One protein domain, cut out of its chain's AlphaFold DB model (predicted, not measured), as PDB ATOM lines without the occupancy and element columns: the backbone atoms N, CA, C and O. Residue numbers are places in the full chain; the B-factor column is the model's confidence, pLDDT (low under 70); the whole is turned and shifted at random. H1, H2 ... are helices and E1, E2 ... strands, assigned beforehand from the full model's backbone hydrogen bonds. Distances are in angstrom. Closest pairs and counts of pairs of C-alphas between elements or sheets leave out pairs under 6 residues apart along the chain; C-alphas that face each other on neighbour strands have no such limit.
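AT A GLANCE: This is residues 29 to 156 of the 166 residues of an uncharacterized protein of Pseudobutyrivibrio ruminis (UniProt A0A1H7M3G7). A long, twisted sheet of six antiparallel strands has two helices, H1 and H2, one after the other over one face and the short helix H3 over the other. The long strands E1, E2 and E3 make one end of the sheet, the short E4, E5 and E6 the other. The printed part has 128 residues, with three named helices and six named strands, in chain order H1 H2 E1 E2 E3 H3 E4 E5 E6 and sheet order E3 E2 E1 E6 E5 E4. The class is mixed; the whole is compact, radius of gyration of the C-alphas 15.0 A, yet elongated, spanning 48 by 26 by 25 A.

HOW THE PARTS SIT: Start with H1, residues 29 to 38, on the sheet at a height of 9.5 A; its closest C-alphas to E4, residues 132 to 135, are Val 30 and Ala 135, 7.1 A. H2, residues 41 to 54, meets H1 only through their link and lies on the same face; its Ala 47 and Tyr 99 of E3, residues 92 to 100, have the closest C-alphas, 5.9 A. E1, residues 60 to 71, E2, residues 78 to 86, and E3 form a meander, each strand the antiparallel neighbour of the one before; find N 80 and O 67 at 2.8 A, and N 97 and O 81 at 2.8 A, within hydrogen-bond range. H3, residues 118 to 124, is on the opposite face, completing three layers, helices on both faces of a sheet; its closest C-alphas to E6, residues 150 to 154, are Ala 122 and Lys 154, 6.1 A. E4, E5, residues 138 to 140, and E6 form a second meander, with N 140 and O 132, and N 139 and O 152, each at 2.8 A. E6 and E1 are antiparallel neighbours, with N 68 and O 153 within hydrogen-bond range at 2.9 A. In H1, H2 and H3 every O i to N i+4 pair is within hydrogen-bond range.

IN THESE COORDINATES: Find C-alpha 29 at (25.182, 40.665, -24.549), where H1 begins. H2 runs 19.7 A; E1 runs 32.7 A and bends by 56 degrees at residue 64; E2 and E3 run 24.7 A and 25.3 A. E6 ends at C-alpha 154, (27.424, 30.052, -11.809).

THE WHOLE: The C-alphas farthest apart, Leu 89 and Ser 147, are 48.6 A apart. The printed part has no cut, and its long link, residues 101 to 117, lies within the low-confidence stretch 101 to 126.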
ATOM      1  N   GLU A  29      25.817  40.867 -25.864       58.62
ATOM      2  CA  GLU A  29      25.182  40.665 -24.549       58.62
ATOM      3  C   GLU A  29      25.878  39.554 -23.753       58.62
ATOM      4  O   GLU A  29      26.004  39.643 -22.532       58.62
ATOM      5  N   VAL A  30      26.385  38.525 -24.441       61.44
ATOM      6  CA  VAL A  30      27.202  37.469 -23.822       61.44
ATOM      7  C   VAL A  30      28.504  38.065 -23.285       61.44
ATOM      8  O   VAL A  30      28.856  37.824 -22.132       61.44
ATOM      9  N   ASP A  31      29.168  38.912 -24.075       65.19
ATOM     10  CA  ASP A  31      30.403  39.591 -23.669       65.19
ATOM     11  C   ASP A  31      30.190  40.535 -22.471       65.19
ATOM     12  O   ASP A  31      31.018  40.575 -21.562       65.19
ATOM     13  N   ALA A  32      29.069  41.264 -22.430       74.94
ATOM     14  CA  ALA A  32      28.741  42.154 -21.314       74.94
ATOM     15  C   ALA A  32      28.504  41.388 -20.001       74.94
ATOM     16  O   ALA A  32      28.996  41.793 -18.947       74.94
ATOM     17  N   ASN A  33      27.797  40.256 -20.064       77.06
ATOM     18  CA  ASN A  33      27.565  39.404 -18.898       77.06
ATOM     19  C   ASN A  33      28.864  38.761 -18.392       77.06
ATOM     20  O   ASN A  33      29.078  38.698 -17.184       77.06
ATOM     21  N   LEU A  34      29.751  38.329 -19.293       75.81
ATOM     22  CA  LEU A  34      31.069  37.808 -18.920       75.81
ATOM     23  C   LEU A  34      31.929  38.873 -18.233       75.81
ATOM     24  O   LEU A  34      32.561  38.589 -17.216       75.81
ATOM     25  N   GLU A  35      31.946  40.101 -18.753       82.06
ATOM     26  CA  GLU A  35      32.702  41.192 -18.133       82.06
ATOM     27  C   GLU A  35      32.149  41.543 -16.746       82.06
ATOM     28  O   GLU A  35      32.923  41.714 -15.807       82.06
ATOM     29  N   PHE A  36      30.825  41.538 -16.580       84.44
ATOM     30  CA  PHE A  36      30.190  41.710 -15.275       84.44
ATOM     31  C   PHE A  36      30.584  40.606 -14.278       84.44
ATOM     32  O   PHE A  36      30.906  40.887 -13.125       84.44
ATOM     33  N   GLN A  37      30.604  39.339 -14.707       85.25
ATOM     34  CA  GLN A  37      31.010  38.222 -13.846       85.25
ATOM     35  C   GLN A  37      32.468  38.348 -13.380       85.25
ATOM     36  O   GLN A  37      32.765  38.048 -12.219       85.25
ATOM     37  N   ARG A  38      33.371  38.832 -14.247       83.62
ATOM     38  CA  ARG A  38      34.804  39.007 -13.939       83.62
ATOM     39  C   ARG A  38      35.065  39.929 -12.754       83.62
ATOM     40  O   ARG A  38      36.060  39.731 -12.059       83.62
ATOM     41  N   GLU A  39      34.180  40.886 -12.480       86.62
ATOM     42  CA  GLU A  39      34.300  41.771 -11.313       86.62
ATOM     43  C   GLU A  39      34.348  40.985  -9.990       86.62
ATOM     44  O   GLU A  39      35.005  41.410  -9.038       86.62
ATOM     45  N   TYR A  40      33.732  39.797  -9.946       87.56
ATOM     46  CA  TYR A  40      33.650  38.952  -8.754       87.56
ATOM     47  C   TYR A  40      34.763  37.904  -8.653       87.56
ATOM     48  O   TYR A  40      34.894  37.265  -7.609       87.56
ATOM     49  N   TYR A  41      35.587  37.715  -9.689       86.69
ATOM     50  CA  TYR A  41      36.586  36.635  -9.715       86.69
ATOM     51  C   TYR A  41      37.635  36.797  -8.611       86.69
ATOM     52  O   TYR A  41      38.017  35.823  -7.970       86.69
ATOM     53  N   LYS A  42      38.008  38.040  -8.281       86.69
ATOM     54  CA  LYS A  42      38.879  38.312  -7.129       86.69
ATOM     55  C   LYS A  42      38.273  37.803  -5.816       86.69
ATOM     56  O   LYS A  42      38.986  37.256  -4.983       86.69
ATOM     57  N   ASN A  43      36.964  37.964  -5.630       87.75
ATOM     58  CA  ASN A  43      36.284  37.489  -4.427       87.75
ATOM     59  C   ASN A  43      36.129  35.967  -4.426       87.75
ATOM     60  O   ASN A  43      36.178  35.343  -3.368       87.75
ATOM     61  N   VAL A  44      35.976  35.358  -5.604       89.12
ATOM     62  CA  VAL A  44      35.992  33.899  -5.758       89.12
ATOM     63  C   VAL A  44      37.353  33.332  -5.353       89.12
ATOM     64  O   VAL A  44      37.400  32.377  -4.576       89.12
ATOM     65  N   ASP A  45      38.449  33.953  -5.792       88.38
ATOM     66  CA  ASP A  45      39.807  33.561  -5.403       88.38
ATOM     67  C   ASP A  45      39.994  33.640  -3.878       88.38
ATOM     68  O   ASP A  45      40.453  32.679  -3.254       88.38
ATOM     69  N   GLU A  46      39.561  34.746  -3.262       87.56
ATOM     70  CA  GLU A  46      39.586  34.952  -1.805       87.56
ATOM     71  C   GLU A  46      38.752  33.894  -1.059       87.56
ATOM     72  O   GLU A  46      39.182  33.360  -0.033       87.56
ATOM     73  N   ALA A  47      37.578  33.530  -1.585       87.06
ATOM     74  CA  ALA A  47      36.729  32.491  -1.009       87.06
ATOM     75  C   ALA A  47      37.382  31.099  -1.083       87.06
ATOM     76  O   ALA A  47      37.292  30.323  -0.128       87.06
ATOM     77  N   ILE A  48      38.071  30.778  -2.184       87.25
ATOM     78  CA  ILE A  48      38.809  29.515  -2.343       87.25
ATOM     79  C   ILE A  48      40.014  29.461  -1.402       87.25
ATOM     80  O   ILE A  48      40.263  28.420  -0.787       87.25
ATOM     81  N   GLU A  49      40.761  30.556  -1.265       85.94
ATOM     82  CA  GLU A  49      41.876  30.642  -0.319       85.94
ATOM     83  C   GLU A  49      41.374  30.453   1.120       85.94
ATOM     84  O   GLU A  49      41.871  29.588   1.846       85.94
ATOM     85  N   CYS A  50      40.286  31.137   1.485       85.50
ATOM     86  CA  CYS A  50      39.640  30.972   2.783       85.50
ATOM     87  C   CYS A  50      39.179  29.523   3.024       85.50
ATOM     88  O   CYS A  50      39.359  28.982   4.121       85.50
ATOM     89  N   LEU A  51      38.619  28.855   2.010       84.88
ATOM     90  CA  LEU A  51      38.243  27.441   2.088       84.88
ATOM     91  C   LEU A  51      39.461  26.544   2.362       84.88
ATOM     92  O   LEU A  51      39.404  25.681   3.243       84.88
ATOM     93  N   ARG A  52      40.573  26.748   1.645       83.62
ATOM     94  CA  ARG A  52      41.815  25.975   1.831       83.62
ATOM     95  C   ARG A  52      42.377  26.136   3.243       83.62
ATOM     96  O   ARG A  52      42.721  25.132   3.876       83.62
ATOM     97  N   ASP A  53      42.386  27.362   3.756       81.88
ATOM     98  CA  ASP A  53      42.830  27.670   5.116       81.88
ATOM     99  C   ASP A  53      41.944  26.993   6.171       81.88
ATOM    100  O   ASP A  53      42.446  26.375   7.117       81.88
ATOM    101  N   ASN A  54      40.621  27.023   5.980       79.88
ATOM    102  CA  ASN A  54      39.658  26.379   6.881       79.88
ATOM    103  C   ASN A  54      39.793  24.852   6.905       79.88
ATOM    104  O   ASN A  54      39.672  24.222   7.962       79.88
ATOM    105  N   LEU A  55      40.075  24.244   5.753       79.56
ATOM    106  CA  LEU A  55      40.338  22.809   5.638       79.56
ATOM    107  C   LEU A  55      41.735  22.414   6.143       79.56
ATOM    108  O   LEU A  55      42.020  21.222   6.252       79.56
ATOM    109  N   LYS A  56      42.569  23.393   6.532       76.69
ATOM    110  CA  LYS A  56      43.952  23.223   7.002       76.69
ATOM    111  C   LYS A  56      44.861  22.589   5.951       76.69
ATOM    112  O   LYS A  56      45.617  21.674   6.282       76.69
ATOM    113  N   ASN A  57      44.807  23.103   4.719       68.06
ATOM    114  CA  ASN A  57      45.572  22.614   3.567       68.06
ATOM    115  C   ASN A  57      45.323  21.121   3.295       68.06
ATOM    116  O   ASN A  57      46.183  20.283   3.583       68.06
ATOM    117  N   PRO A  58      44.136  20.776   2.767       73.50
ATOM    118  CA  PRO A  58      43.777  19.389   2.519       73.50
ATOM    119  C   PRO A  58      44.693  18.783   1.448       73.50
ATOM    120  O   PRO A  58      45.164  19.478   0.546       73.50
ATOM    121  N   SER A  59      44.923  17.470   1.515       76.69
ATOM    122  CA  SER A  59      45.726  16.753   0.511       76.69
ATOM    123  C   SER A  59      45.047  16.679  -0.858       76.69
ATOM    124  O   SER A  59      45.710  16.424  -1.858       76.69
ATOM    125  N   SER A  60      43.733  16.900  -0.905       83.75
ATOM    126  CA  SER A  60      42.960  17.082  -2.129       83.75
ATOM    127  C   SER A  60      41.854  18.109  -1.909       83.75
ATOM    128  O   SER A  60      41.240  18.165  -0.840       83.75
ATOM    129  N   LEU A  61      41.579  18.913  -2.933       84.88
ATOM    130  CA  LEU A  61      40.422  19.795  -2.984       84.88
ATOM    131  C   LEU A  61      39.880  19.799  -4.408       84.88
ATOM    132  O   LEU A  61      40.532  20.292  -5.322       84.88
ATOM    133  N   GLN A  62      38.682  19.261  -4.571       85.94
ATOM    134  CA  GLN A  62      37.913  19.308  -5.801       85.94
ATOM    135  C   GLN A  62      36.782  20.315  -5.617       85.94
ATOM    136  O   GLN A  62      35.912  20.128  -4.764       85.94
ATOM    137  N   VAL A  63      36.788  21.376  -6.417       86.31
ATOM    138  CA  VAL A  63      35.683  22.336  -6.477       86.31
ATOM    139  C   VAL A  63      34.695  21.856  -7.535       86.31
ATOM    140  O   VAL A  63      35.056  21.680  -8.692       86.31
ATOM    141  N   ASN A  64      33.456  21.608  -7.121       84.19
ATOM    142  CA  ASN A  64      32.418  21.030  -7.979       84.19
ATOM    143  C   ASN A  64      31.458  22.084  -8.540       84.19
ATOM    144  O   ASN A  64      30.835  21.857  -9.573       84.19
ATOM    145  N   ALA A  65      31.277  23.195  -7.825       84.56
ATOM    146  CA  ALA A  65      30.445  24.320  -8.237       84.56
ATOM    147  C   ALA A  65      30.811  25.558  -7.421       84.56
ATOM    148  O   ALA A  65      31.053  25.448  -6.217       84.56
ATOM    149  N   ILE A  66      30.777  26.719  -8.064       87.56
ATOM    150  CA  ILE A  66      30.855  28.025  -7.415       87.56
ATOM    151  C   ILE A  66      29.651  28.828  -7.899       87.56
ATOM    152  O   ILE A  66      29.408  28.929  -9.101       87.56
ATOM    153  N   VAL A  67      28.884  29.362  -6.957       88.31
ATOM    154  CA  VAL A  67      27.709  30.192  -7.221       88.31
ATOM    155  C   VAL A  67      27.904  31.527  -6.526       88.31
ATOM    156  O   VAL A  67      28.133  31.560  -5.315       88.31
ATOM    157  N   VAL A  68      27.786  32.611  -7.287       88.38
ATOM    158  CA  VAL A  68      27.815  33.981  -6.774       88.38
ATOM    159  C   VAL A  68      26.390  34.504  -6.745       88.38
ATOM    160  O   VAL A  68      25.696  34.436  -7.754       88.38
ATOM    161  N   SER A  69      25.953  35.028  -5.607       87.19
ATOM    162  CA  SER A  69      24.674  35.724  -5.465       87.19
ATOM    163  C   SER A  69      24.871  37.089  -4.834       87.19
ATOM    164  O   SER A  69      25.687  37.241  -3.927       87.19
ATOM    165  N   HIS A  70      24.102  38.074  -5.276       84.88
ATOM    166  CA  HIS A  70      24.183  39.436  -4.767       84.88
ATOM    167  C   HIS A  70      22.790  40.046  -4.606       84.88
ATOM    168  O   HIS A  70      21.881  39.766  -5.392       84.88
ATOM    169  N   ASP A  71      22.653  40.880  -3.579       83.44
ATOM    170  CA  ASP A  71      21.475  41.688  -3.273       83.44
ATOM    171  C   ASP A  71      21.920  43.149  -3.148       83.44
ATOM    172  O   ASP A  71      22.587  43.512  -2.176       83.44
ATOM    173  N   LYS A  72      21.526  44.000  -4.107       77.69
ATOM    174  CA  LYS A  72      21.866  45.440  -4.104       77.69
ATOM    175  C   LYS A  72      21.371  46.167  -2.856       77.69
ATOM    176  O   LYS A  72      21.903  47.217  -2.504       77.69
ATOM    177  N   SER A  73      20.324  45.649  -2.223       68.19
ATOM    178  CA  SER A  73      19.632  46.278  -1.098       68.19
ATOM    179  C   SER A  73      20.314  46.005   0.244       68.19
ATOM    180  O   SER A  73      19.896  46.568   1.261       68.19
ATOM    181  N   GLY A  74      21.311  45.113   0.276       66.88
ATOM    182  CA  GLY A  74      21.808  44.509   1.506       66.88
ATOM    183  C   GLY A  74      23.318  44.274   1.532       66.88
ATOM    184  O   GLY A  74      24.100  45.221   1.578       66.88
ATOM    185  N   PHE A  75      23.693  42.997   1.655       61.06
ATOM    186  CA  PHE A  75      25.064  42.526   1.871       61.06
ATOM    187  C   PHE A  75      25.871  42.477   0.568       61.06
ATOM    188  O   PHE A  75      25.309  42.319  -0.515       61.06
ATOM    189  N   ASP A  76      27.202  42.517   0.685       73.00
ATOM    190  CA  ASP A  76      28.088  42.218  -0.442       73.00
ATOM    191  C   ASP A  76      27.842  40.808  -0.991       73.00
ATOM    192  O   ASP A  76      27.220  39.960  -0.347       73.00
ATOM    193  N   ALA A  77      28.384  40.548  -2.184       81.75
ATOM    194  CA  ALA A  77      28.249  39.261  -2.849       81.75
ATOM    195  C   ALA A  77      28.566  38.082  -1.916       81.75
ATOM    196  O   ALA A  77      29.585  38.042  -1.217       81.75
ATOM    197  N   GLN A  78      27.664  37.111  -1.951       86.12
ATOM    198  CA  GLN A  78      27.786  35.826  -1.298       86.12
ATOM    199  C   GLN A  78      28.303  34.808  -2.309       86.12
ATOM    200  O   GLN A  78      27.761  34.660  -3.405       86.12
ATOM    201  N   ILE A  79      29.331  34.070  -1.916       87.38
ATOM    202  CA  ILE A  79      29.981  33.053  -2.732       87.38
ATOM    203  C   ILE A  79      29.768  31.712  -2.051       87.38
ATOM    204  O   ILE A  79      30.213  31.487  -0.924       87.38
ATOM    205  N   ASN A  80      29.075  30.814  -2.740       85.62
ATOM    206  CA  ASN A  80      28.825  29.463  -2.269       85.62
ATOM    207  C   ASN A  80      29.638  28.465  -3.100       85.62
ATOM    208  O   ASN A  80      29.520  28.431  -4.323       85.62
ATOM    209  N   ILE A  81      30.427  27.623  -2.436       85.19
ATOM    210  CA  ILE A  81      31.319  26.642  -3.061       85.19
ATOM    211  C   ILE A  81      30.894  25.232  -2.644       85.19
ATOM    212  O   ILE A  81      30.912  24.903  -1.457       85.19
ATOM    213  N   ARG A  82      30.561  24.373  -3.615       85.50
ATOM    214  CA  ARG A  82      30.473  22.919  -3.409       85.50
ATOM    215  C   ARG A  82      31.853  22.326  -3.572       85.50
ATOM    216  O   ARG A  82      32.473  22.520  -4.619       85.50
ATOM    217  N   PHE A  83      32.301  21.538  -2.606       84.19
ATOM    218  CA  PHE A  83      33.608  20.911  -2.701       84.19
ATOM    219  C   PHE A  83      33.604  19.478  -2.181       84.19
ATOM    220  O   PHE A  83      32.841  19.122  -1.286       84.19
ATOM    221  N   ALA A  84      34.521  18.684  -2.724       86.00
ATOM    222  CA  ALA A  84      34.965  17.439  -2.129       86.00
ATOM    223  C   ALA A  84      36.437  17.581  -1.717       86.00
ATOM    224  O   ALA A  84      37.260  18.065  -2.490       86.00
ATOM    225  N   SER A  85      36.798  17.190  -0.498       86.50
ATOM    226  CA  SER A  85      38.185  17.256  -0.014       86.50
ATOM    227  C   SER A  85      38.517  16.088   0.898       86.50
ATOM    228  O   SER A  85      37.642  15.549   1.578       86.50
ATOM    229  N   GLN A  86      39.787  15.704   0.941       84.25
ATOM    230  CA  GLN A  86      40.282  14.754   1.928       84.25
ATOM    231  C   GLN A  86      40.832  15.513   3.138       84.25
ATOM    232  O   GLN A  86      41.740  16.333   3.011       84.25
ATOM    233  N   ASN A  87      40.290  15.242   4.326       74.12
ATOM    234  CA  ASN A  87      40.816  15.833   5.555       74.12
ATOM    235  C   ASN A  87      42.110  15.142   6.019       74.12
ATOM    236  O   ASN A  87      42.490  14.083   5.524       74.12
ATOM    237  N   ASN A  88      42.746  15.691   7.055       72.69
ATOM    238  CA  ASN A  88      44.029  15.196   7.577       72.69
ATOM    239  C   ASN A  88      43.972  13.776   8.185       72.69
ATOM    240  O   ASN A  88      45.009  13.226   8.541       72.69
ATOM    241  N   LEU A  89      42.780  13.187   8.337       78.94
ATOM    242  CA  LEU A  89      42.576  11.798   8.771       78.94
ATOM    243  C   LEU A  89      42.341  10.846   7.588       78.94
ATOM    244  O   LEU A  89      42.093   9.659   7.789       78.94
ATOM    245  N   GLY A  90      42.391  11.362   6.361       77.75
ATOM    246  CA  GLY A  90      42.168  10.610   5.139       77.75
ATOM    247  C   GLY A  90      40.695  10.423   4.765       77.75
ATOM    248  O   GLY A  90      40.421   9.736   3.783       77.75
ATOM    249  N   ALA A  91      39.754  11.014   5.510       81.31
ATOM    250  CA  ALA A  91      38.328  10.900   5.220       81.31
ATOM    251  C   ALA A  91      37.894  11.911   4.153       81.31
ATOM    252  O   ALA A  91      38.281  13.081   4.209       81.31
ATOM    253  N   MET A  92      37.050  11.458   3.224       84.38
ATOM    254  CA  MET A  92      36.421  12.322   2.228       84.38
ATOM    255  C   MET A  92      35.294  13.134   2.865       84.38
ATOM    256  O   MET A  92      34.411  12.587   3.527       84.38
ATOM    257  N   ILE A  93      35.334  14.439   2.642       81.25
ATOM    258  CA  ILE A  93      34.312  15.410   3.006       81.25
ATOM    259  C   ILE A  93      33.711  15.919   1.703       81.25
ATOM    260  O   ILE A  93      34.452  16.415   0.865       81.25
ATOM    261  N   ASP A  94      32.395  15.807   1.555       83.62
ATOM    262  CA  ASP A  94      31.624  16.416   0.467       83.62
ATOM    263  C   ASP A  94      30.621  17.392   1.090       83.62
ATOM    264  O   ASP A  94      29.647  16.980   1.727       83.62
ATOM    265  N   ASP A  95      30.926  18.683   1.005       79.38
ATOM    266  CA  ASP A  95      30.295  19.721   1.822       79.38
ATOM    267  C   ASP A  95      30.199  21.051   1.055       79.38
ATOM    268  O   ASP A  95      30.625  21.173  -0.097       79.38
ATOM    269  N   ASN A  96      29.580  22.043   1.691       80.38
ATOM    270  CA  ASN A  96      29.396  23.380   1.145       80.38
ATOM    271  C   ASN A  96      30.135  24.413   1.993       80.38
ATOM    272  O   ASN A  96      30.180  24.326   3.221       80.38
ATOM    273  N   PHE A  97      30.671  25.426   1.326       81.62
ATOM    274  CA  PHE A  97      31.314  26.573   1.943       81.62
ATOM    275  C   PHE A  97      30.614  27.853   1.497       81.62
ATOM    276  O   PHE A  97      30.260  27.982   0.330       81.62
ATOM    277  N   CYS A  98      30.400  28.777   2.430       83.69
ATOM    278  CA  CYS A  98      29.762  30.061   2.175       83.69
ATOM    279  C   CYS A  98      30.688  31.181   2.647       83.69
ATOM    280  O   CYS A  98      31.153  31.158   3.790       83.69
ATOM    281  N   TYR A  99      30.913  32.152   1.770       81.81
ATOM    282  CA  TYR A  99      31.766  33.314   1.979       81.81
ATOM    283  C   TYR A  99      30.989  34.594   1.661       81.81
ATOM    284  O   TYR A  99      30.292  34.647   0.650       81.81
ATOM    285  N   PHE A 100      31.109  35.616   2.509       81.56
ATOM    286  CA  PHE A 100      30.537  36.946   2.291       81.56
ATOM    287  C   PHE A 100      31.673  37.964   2.195       81.56
ATOM    288  O   PHE A 100      32.533  38.011   3.071       81.56
ATOM    289  N   ASN A 101      31.658  38.802   1.162       69.56
ATOM    290  CA  ASN A 101      32.758  39.719   0.838       69.56
ATOM    291  C   ASN A 101      32.886  40.961   1.764       69.56
ATOM    292  O   ASN A 101      33.662  41.861   1.478       69.56
ATOM    293  N   ASN A 102      32.185  41.020   2.903       61.00
ATOM    294  CA  ASN A 102      32.229  42.208   3.771       61.00
ATOM    295  C   ASN A 102      32.647  41.959   5.222       61.00
ATOM    296  O   ASN A 102      32.818  42.914   5.964       61.00
ATOM    297  N   ASP A 103      32.839  40.714   5.650       46.59
ATOM    298  CA  ASP A 103      33.414  40.419   6.961       46.59
ATOM    299  C   ASP A 103      33.756  38.931   7.047       46.59
ATOM    300  O   ASP A 103      33.079  38.091   6.464       46.59
ATOM    301  N   PHE A 104      34.780  38.614   7.840       45.09
ATOM    302  CA  PHE A 104      35.347  37.292   8.157       45.09
ATOM    303  C   PHE A 104      34.358  36.242   8.740       45.09
ATOM    304  O   PHE A 104      34.770  35.302   9.427       45.09
ATOM    305  N   TYR A 105      33.052  36.377   8.513       45.75
ATOM    306  CA  TYR A 105      32.021  35.427   8.905       45.75
ATOM    307  C   TYR A 105      31.919  34.299   7.882       45.75
ATOM    308  O   TYR A 105      31.255  34.403   6.854       45.75
ATOM    309  N   TYR A 106      32.549  33.176   8.209       50.59
ATOM    310  CA  TYR A 106      32.231  31.899   7.589       50.59
ATOM    311  C   TYR A 106      31.106  31.226   8.381       50.59
ATOM    312  O   TYR A 106      31.132  31.169   9.613       50.59
ATOM    313  N   PHE A 107      30.137  30.650   7.677       52.81
ATOM    314  CA  PHE A 107      29.211  29.693   8.268       52.81
ATOM    315  C   PHE A 107      29.531  28.320   7.700       52.81
ATOM    316  O   PHE A 107      29.298  28.043   6.525       52.81
ATOM    317  N   LYS A 108      30.039  27.422   8.548       46.88
ATOM    318  CA  LYS A 108      29.950  25.997   8.241       46.88
ATOM    319  C   LYS A 108      28.485  25.614   8.405       46.88
ATOM    320  O   LYS A 108      28.007  25.517   9.535       46.88
ATOM    321  N   SER A 109      27.771  25.454   7.293       42.03
ATOM    322  CA  SER A 109      26.389  24.974   7.300       42.03
ATOM    323  C   SER A 109      26.358  23.602   7.977       42.03
ATOM    324  O   SER A 109      26.769  22.593   7.410       42.03
ATOM    325  N   GLN A 110      25.925  23.550   9.239       37.31
ATOM    326  CA  GLN A 110      25.520  22.284   9.832       37.31
ATOM    327  C   GLN A 110      24.140  21.970   9.266       37.31
ATOM    328  O   GLN A 110      23.187  22.691   9.551       37.31
ATOM    329  N   ASN A 111      24.067  20.878   8.500       35.44
ATOM    330  CA  ASN A 111      22.882  20.298   7.851       35.44
ATOM    331  C   ASN A 111      22.673  20.641   6.372       35.44
ATOM    332  O   ASN A 111      21.586  21.069   6.023       35.44
ATOM    333  N   GLY A 112      23.634  20.341   5.489       39.75
ATOM    334  CA  GLY A 112      23.354  19.889   4.109       39.75
ATOM    335  C   GLY A 112      22.631  20.849   3.149       39.75
ATOM    336  O   GLY A 112      22.568  20.577   1.953       39.75
ATOM    337  N   THR A 113      22.133  21.983   3.618       44.72
ATOM    338  CA  THR A 113      21.598  23.063   2.814       44.72
ATOM    339  C   THR A 113      22.758  23.997   2.539       44.72
ATOM    340  O   THR A 113      23.087  24.887   3.322       44.72
ATOM    341  N   PHE A 114      23.407  23.725   1.407       51.62
ATOM    342  CA  PHE A 114      23.764  24.768   0.446       51.62
ATOM    343  C   PHE A 114      22.679  25.842   0.528       51.62
ATOM    344  O   PHE A 114      21.514  25.448   0.497       51.62
ATOM    345  N   ASP A 115      23.015  27.114   0.728       55.94
ATOM    346  CA  ASP A 115      22.014  28.162   0.930       55.94
ATOM    347  C   ASP A 115      20.911  28.061  -0.143       55.94
ATOM    348  O   ASP A 115      21.139  28.248  -1.343       55.94
ATOM    349  N   GLY A 116      19.748  27.553   0.279       55.09
ATOM    350  CA  GLY A 116      18.945  26.617  -0.526       55.09
ATOM    351  C   GLY A 116      18.161  27.259  -1.656       55.09
ATOM    352  O   GLY A 116      17.369  26.586  -2.302       55.09
ATOM    353  N   LYS A 117      18.344  28.560  -1.866       57.97
ATOM    354  CA  LYS A 117      17.552  29.379  -2.777       57.97
ATOM    355  C   LYS A 117      18.369  29.907  -3.945       57.97
ATOM    356  O   LYS A 117      17.984  29.634  -5.080       57.97
ATOM    357  N   ALA A 118      19.481  30.594  -3.685       59.09
ATOM    358  CA  ALA A 118      20.378  31.098  -4.727       59.09
ATOM    359  C   ALA A 118      21.028  29.942  -5.495       59.09
ATOM    360  O   ALA A 118      21.047  29.904  -6.720       59.09
ATOM    361  N   VAL A 119      21.464  28.916  -4.773       62.31
ATOM    362  CA  VAL A 119      22.114  27.754  -5.383       62.31
ATOM    363  C   VAL A 119      21.103  26.859  -6.079       62.31
ATOM    364  O   VAL A 119      21.391  26.288  -7.126       62.31
ATOM    365  N   TYR A 120      19.897  26.752  -5.524       61.59
ATOM    366  CA  TYR A 120      18.807  26.076  -6.210       61.59
ATOM    367  C   TYR A 120      18.475  26.777  -7.530       61.59
ATOM    368  O   TYR A 120      18.391  26.098  -8.547       61.59
ATOM    369  N   ALA A 121      18.380  28.110  -7.543       59.50
ATOM    370  CA  ALA A 121      18.176  28.873  -8.773       59.50
ATOM    371  C   ALA A 121      19.303  28.619  -9.791       59.50
ATOM    372  O   ALA A 121      19.009  28.281 -10.934       59.50
ATOM    373  N   ALA A 122      20.566  28.658  -9.347       59.78
ATOM    374  CA  ALA A 122      21.740  28.491 -10.204       59.78
ATOM    375  C   ALA A 122      21.983  27.056 -10.722       59.78
ATOM    376  O   ALA A 122      22.660  26.870 -11.726       59.78
ATOM    377  N   ILE A 123      21.482  26.023 -10.029       64.06
ATOM    378  CA  ILE A 123      21.708  24.606 -10.386       64.06
ATOM    379  C   ILE A 123      20.459  23.947 -10.993       64.06
ATOM    380  O   ILE A 123      20.575  22.978 -11.746       64.06
ATOM    381  N   LYS A 124      19.254  24.396 -10.621       62.94
ATOM    382  CA  LYS A 124      17.981  23.751 -10.995       62.94
ATOM    383  C   LYS A 124      17.110  24.580 -11.935       62.94
ATOM    384  O   LYS A 124      16.172  24.000 -12.475       62.94
ATOM    385  N   GLY A 125      17.454  25.845 -12.169       56.03
ATOM    386  CA  GLY A 125      16.766  26.711 -13.119       56.03
ATOM    387  C   GLY A 125      15.472  27.282 -12.548       56.03
ATOM    388  O   GLY A 125      14.420  26.670 -12.671       56.03
ATOM    389  N   GLU A 126      15.587  28.492 -11.998       60.38
ATOM    390  CA  GLU A 126      14.516  29.365 -11.486       60.38
ATOM    391  C   GLU A 126      14.098  29.167 -10.014       60.38
ATOM    392  O   GLU A 126      13.921  28.069  -9.478       60.38
ATOM    393  N   ASN A 127      13.917  30.308  -9.348       72.00
ATOM    394  CA  ASN A 127      13.376  30.486  -8.001       72.00
ATOM    395  C   ASN A 127      12.545  31.783  -8.013       72.00
ATOM    396  O   ASN A 127      12.827  32.669  -8.813       72.00
ATOM    397  N   SER A 128      11.553  31.927  -7.126       70.06
ATOM    398  CA  SER A 128      10.750  33.155  -6.995       70.06
ATOM    399  C   SER A 128      11.581  34.429  -6.849       70.06
ATOM    400  O   SER A 128      11.123  35.490  -7.256       70.06
ATOM    401  N   ASP A 129      12.774  34.315  -6.266       73.88
ATOM    402  CA  ASP A 129      13.666  35.446  -5.998       73.88
ATOM    403  C   ASP A 129      14.531  35.812  -7.234       73.88
ATOM    404  O   ASP A 129      14.982  36.947  -7.357       73.88
ATOM    405  N   TYR A 130      14.704  34.875  -8.182       79.56
ATOM    406  CA  TYR A 130      15.485  35.029  -9.423       79.56
ATOM    407  C   TYR A 130      14.717  34.438 -10.627       79.56
ATOM    408  O   TYR A 130      15.128  33.421 -11.196       79.56
ATOM    409  N   PRO A 131      13.540  34.988 -10.968       79.06
ATOM    410  CA  PRO A 131      12.631  34.385 -11.938       79.06
ATOM    411  C   PRO A 131      13.086  34.506 -13.397       79.06
ATOM    412  O   PRO A 131      12.506  33.842 -14.250       79.06
ATOM    413  N   ILE A 132      14.058  35.365 -13.712       84.44
ATOM    414  CA  ILE A 132      14.430  35.683 -15.095       84.44
ATOM    415  C   ILE A 132      15.831  35.149 -15.369       84.44
ATOM    416  O   ILE A 132      16.785  35.559 -14.714       84.44
ATOM    417  N   GLN A 133      15.964  34.251 -16.344       86.50
ATOM    418  CA  GLN A 133      17.267  33.858 -16.876       86.50
ATOM    419  C   GLN A 133      17.703  34.873 -17.935       86.50
ATOM    420  O   GLN A 133      17.040  35.006 -18.963       86.50
ATOM    421  N   ILE A 134      18.801  35.583 -17.681       84.31
ATOM    422  CA  ILE A 134      19.315  36.634 -18.576       84.31
ATOM    423  C   ILE A 134      20.520  36.171 -19.407       84.31
ATOM    424  O   ILE A 134      20.814  36.761 -20.442       84.31
ATOM    425  N   ALA A 135      21.199  35.103 -18.978       84.38
ATOM    426  CA  ALA A 135      22.237  34.415 -19.739       84.38
ATOM    427  C   ALA A 135      22.353  32.946 -19.296       84.38
ATOM    428  O   ALA A 135      21.696  32.505 -18.344       84.38
ATOM    429  N   ASP A 136      23.194  32.176 -19.986       82.19
ATOM    430  CA  ASP A 136      23.528  30.817 -19.561       82.19
ATOM    431  C   ASP A 136      24.107  30.854 -18.145       82.19
ATOM    432  O   ASP A 136      25.003  31.638 -17.839       82.19
ATOM    433  N   ASP A 137      23.536  30.033 -17.267       83.94
ATOM    434  CA  ASP A 137      23.881  29.984 -15.853       83.94
ATOM    435  C   ASP A 137      23.776  31.326 -15.080       83.94
ATOM    436  O   ASP A 137      24.368  31.458 -14.007       83.94
ATOM    437  N   PHE A 138      22.989  32.302 -15.564       87.44
ATOM    438  CA  PHE A 138      22.785  33.613 -14.929       87.44
ATOM    439  C   PHE A 138      21.290  33.954 -14.813       87.44
ATOM    440  O   PHE A 138      20.586  34.121 -15.814       87.44
ATOM    441  N   TRP A 139      20.815  34.124 -13.575       87.94
ATOM    442  CA  TRP A 139      19.453  34.537 -13.246       87.94
ATOM    443  C   TRP A 139      19.405  35.833 -12.430       87.94
ATOM    444  O   TRP A 139      20.279  36.107 -11.610       87.94
ATOM    445  N   ALA A 140      18.344  36.613 -12.615       87.06
ATOM    446  CA  ALA A 140      18.131  37.894 -11.958       87.06
ATOM    447  C   ALA A 140      16.646  38.142 -11.642       87.06
ATOM    448  O   ALA A 140      15.755  37.402 -12.073       87.06
ATOM    449  N   SER A 141      16.377  39.187 -10.855       87.94
ATOM    450  CA  SER A 141      15.018  39.656 -10.556       87.94
ATOM    451  C   SER A 141      14.389  40.507 -11.666       87.94
ATOM    452  O   SER A 141      13.174  40.706 -11.659       87.94
ATOM    453  N   SER A 142      15.196  40.977 -12.620       87.69
ATOM    454  CA  SER A 142      14.813  41.796 -13.777       87.69
ATOM    455  C   SER A 142      15.564  41.313 -15.025       87.69
ATOM    456  O   SER A 142      16.603  40.666 -14.901       87.69
ATOM    457  N   ASP A 143      15.044  41.614 -16.215       82.56
ATOM    458  CA  ASP A 143      15.719  41.371 -17.500       82.56
ATOM    459  C   ASP A 143      16.851  42.373 -17.778       82.56
ATOM    460  O   ASP A 143      17.731  42.113 -18.594       82.56
ATOM    461  N   ASP A 144      16.859  43.490 -17.055       83.25
ATOM    462  CA  ASP A 144      17.923  44.484 -17.054       83.25
ATOM    463  C   ASP A 144      18.740  44.417 -15.750       83.25
ATOM    464  O   ASP A 144      18.215  44.597 -14.648       83.25
ATOM    465  N   LEU A 145      20.052  44.185 -15.874       81.00
ATOM    466  CA  LEU A 145      20.979  44.089 -14.740       81.00
ATOM    467  C   LEU A 145      21.127  45.396 -13.961       81.00
ATOM    468  O   LEU A 145      21.371  45.362 -12.750       81.00
ATOM    469  N   GLU A 146      20.973  46.552 -14.609       81.31
ATOM    470  CA  GLU A 146      21.043  47.837 -13.910       81.31
ATOM    471  C   GLU A 146      19.868  47.990 -12.936       81.31
ATOM    472  O   GLU A 146      20.060  48.442 -11.802       81.31
ATOM    473  N   SER A 147      18.680  47.522 -13.327       82.56
ATOM    474  CA  SER A 147      17.460  47.539 -12.509       82.56
ATOM    475  C   SER A 147      17.227  46.291 -11.652       82.56
ATOM    476  O   SER A 147      16.368  46.324 -10.774       82.56
ATOM    477  N   ALA A 148      17.976  45.204 -11.852       85.44
ATOM    478  CA  ALA A 148      17.862  44.002 -11.029       85.44
ATOM    479  C   ALA A 148      18.322  44.271  -9.587       85.44
ATOM    480  O   ALA A 148      19.483  44.610  -9.362       85.44
ATOM    481  N   ASP A 149      17.428  44.087  -8.613       84.81
ATOM    482  CA  ASP A 149      17.748  44.147  -7.176       84.81
ATOM    483  C   ASP A 149      18.545  42.919  -6.702       84.81
ATOM    484  O   ASP A 149      19.367  43.022  -5.793       84.81
ATOM    485  N   PHE A 150      18.326  41.764  -7.342       85.25
ATOM    486  CA  PHE A 150      18.948  40.490  -6.987       85.25
ATOM    487  C   PHE A 150      19.463  39.780  -8.231       85.25
ATOM    488  O   PHE A 150      18.769  39.719  -9.251       85.25
ATOM    489  N   TRP A 151      20.638  39.165  -8.124       87.31
ATOM    490  CA  TRP A 151      21.136  38.255  -9.149       87.31
ATOM    491  C   TRP A 151      21.937  37.092  -8.593       87.31
ATOM    492  O   TRP A 151      22.448  37.125  -7.470       87.31
ATOM    493  N   VAL A 152      22.043  36.054  -9.417       88.69
ATOM    494  CA  VAL A 152      22.849  34.872  -9.173       88.69
ATOM    495  C   VAL A 152      23.440  34.345 -10.478       88.69
ATOM    496  O   VAL A 152      22.744  34.267 -11.489       88.69
ATOM    497  N   PHE A 153      24.707  33.941 -10.455       88.50
ATOM    498  CA  PHE A 153      25.331  33.247 -11.578       88.50
ATOM    499  C   PHE A 153      26.245  32.107 -11.124       88.50
ATOM    500  O   PHE A 153      26.786  32.122 -10.009       88.50
ATOM    501  N   LYS A 154      26.411  31.098 -11.986       87.44
ATOM    502  CA  LYS A 154      27.424  30.052 -11.809       87.44
ATOM    503  C   LYS A 154      28.731  30.507 -12.445       87.44
ATOM    504  O   LYS A 154      28.737  30.973 -13.576       87.44
ATOM    505  N   VAL A 155      29.829  30.357 -11.714       87.81
ATOM    506  CA  VAL A 155      31.168  30.643 -12.241       87.81
ATOM    507  C   VAL A 155      31.612  29.470 -13.106       87.81
ATOM    508  O   VAL A 155      31.396  28.309 -12.732       87.81
ATOM    509  N   ASP A 156      32.248  29.770 -14.236       82.81
ATOM    510  CA  ASP A 156      32.926  28.749 -15.024       82.81
ATOM    511  C   ASP A 156      34.111  28.177 -14.230       82.81
ATOM    512  O   ASP A 156      34.956  28.896 -13.699       82.81
TER     513      ASP A 156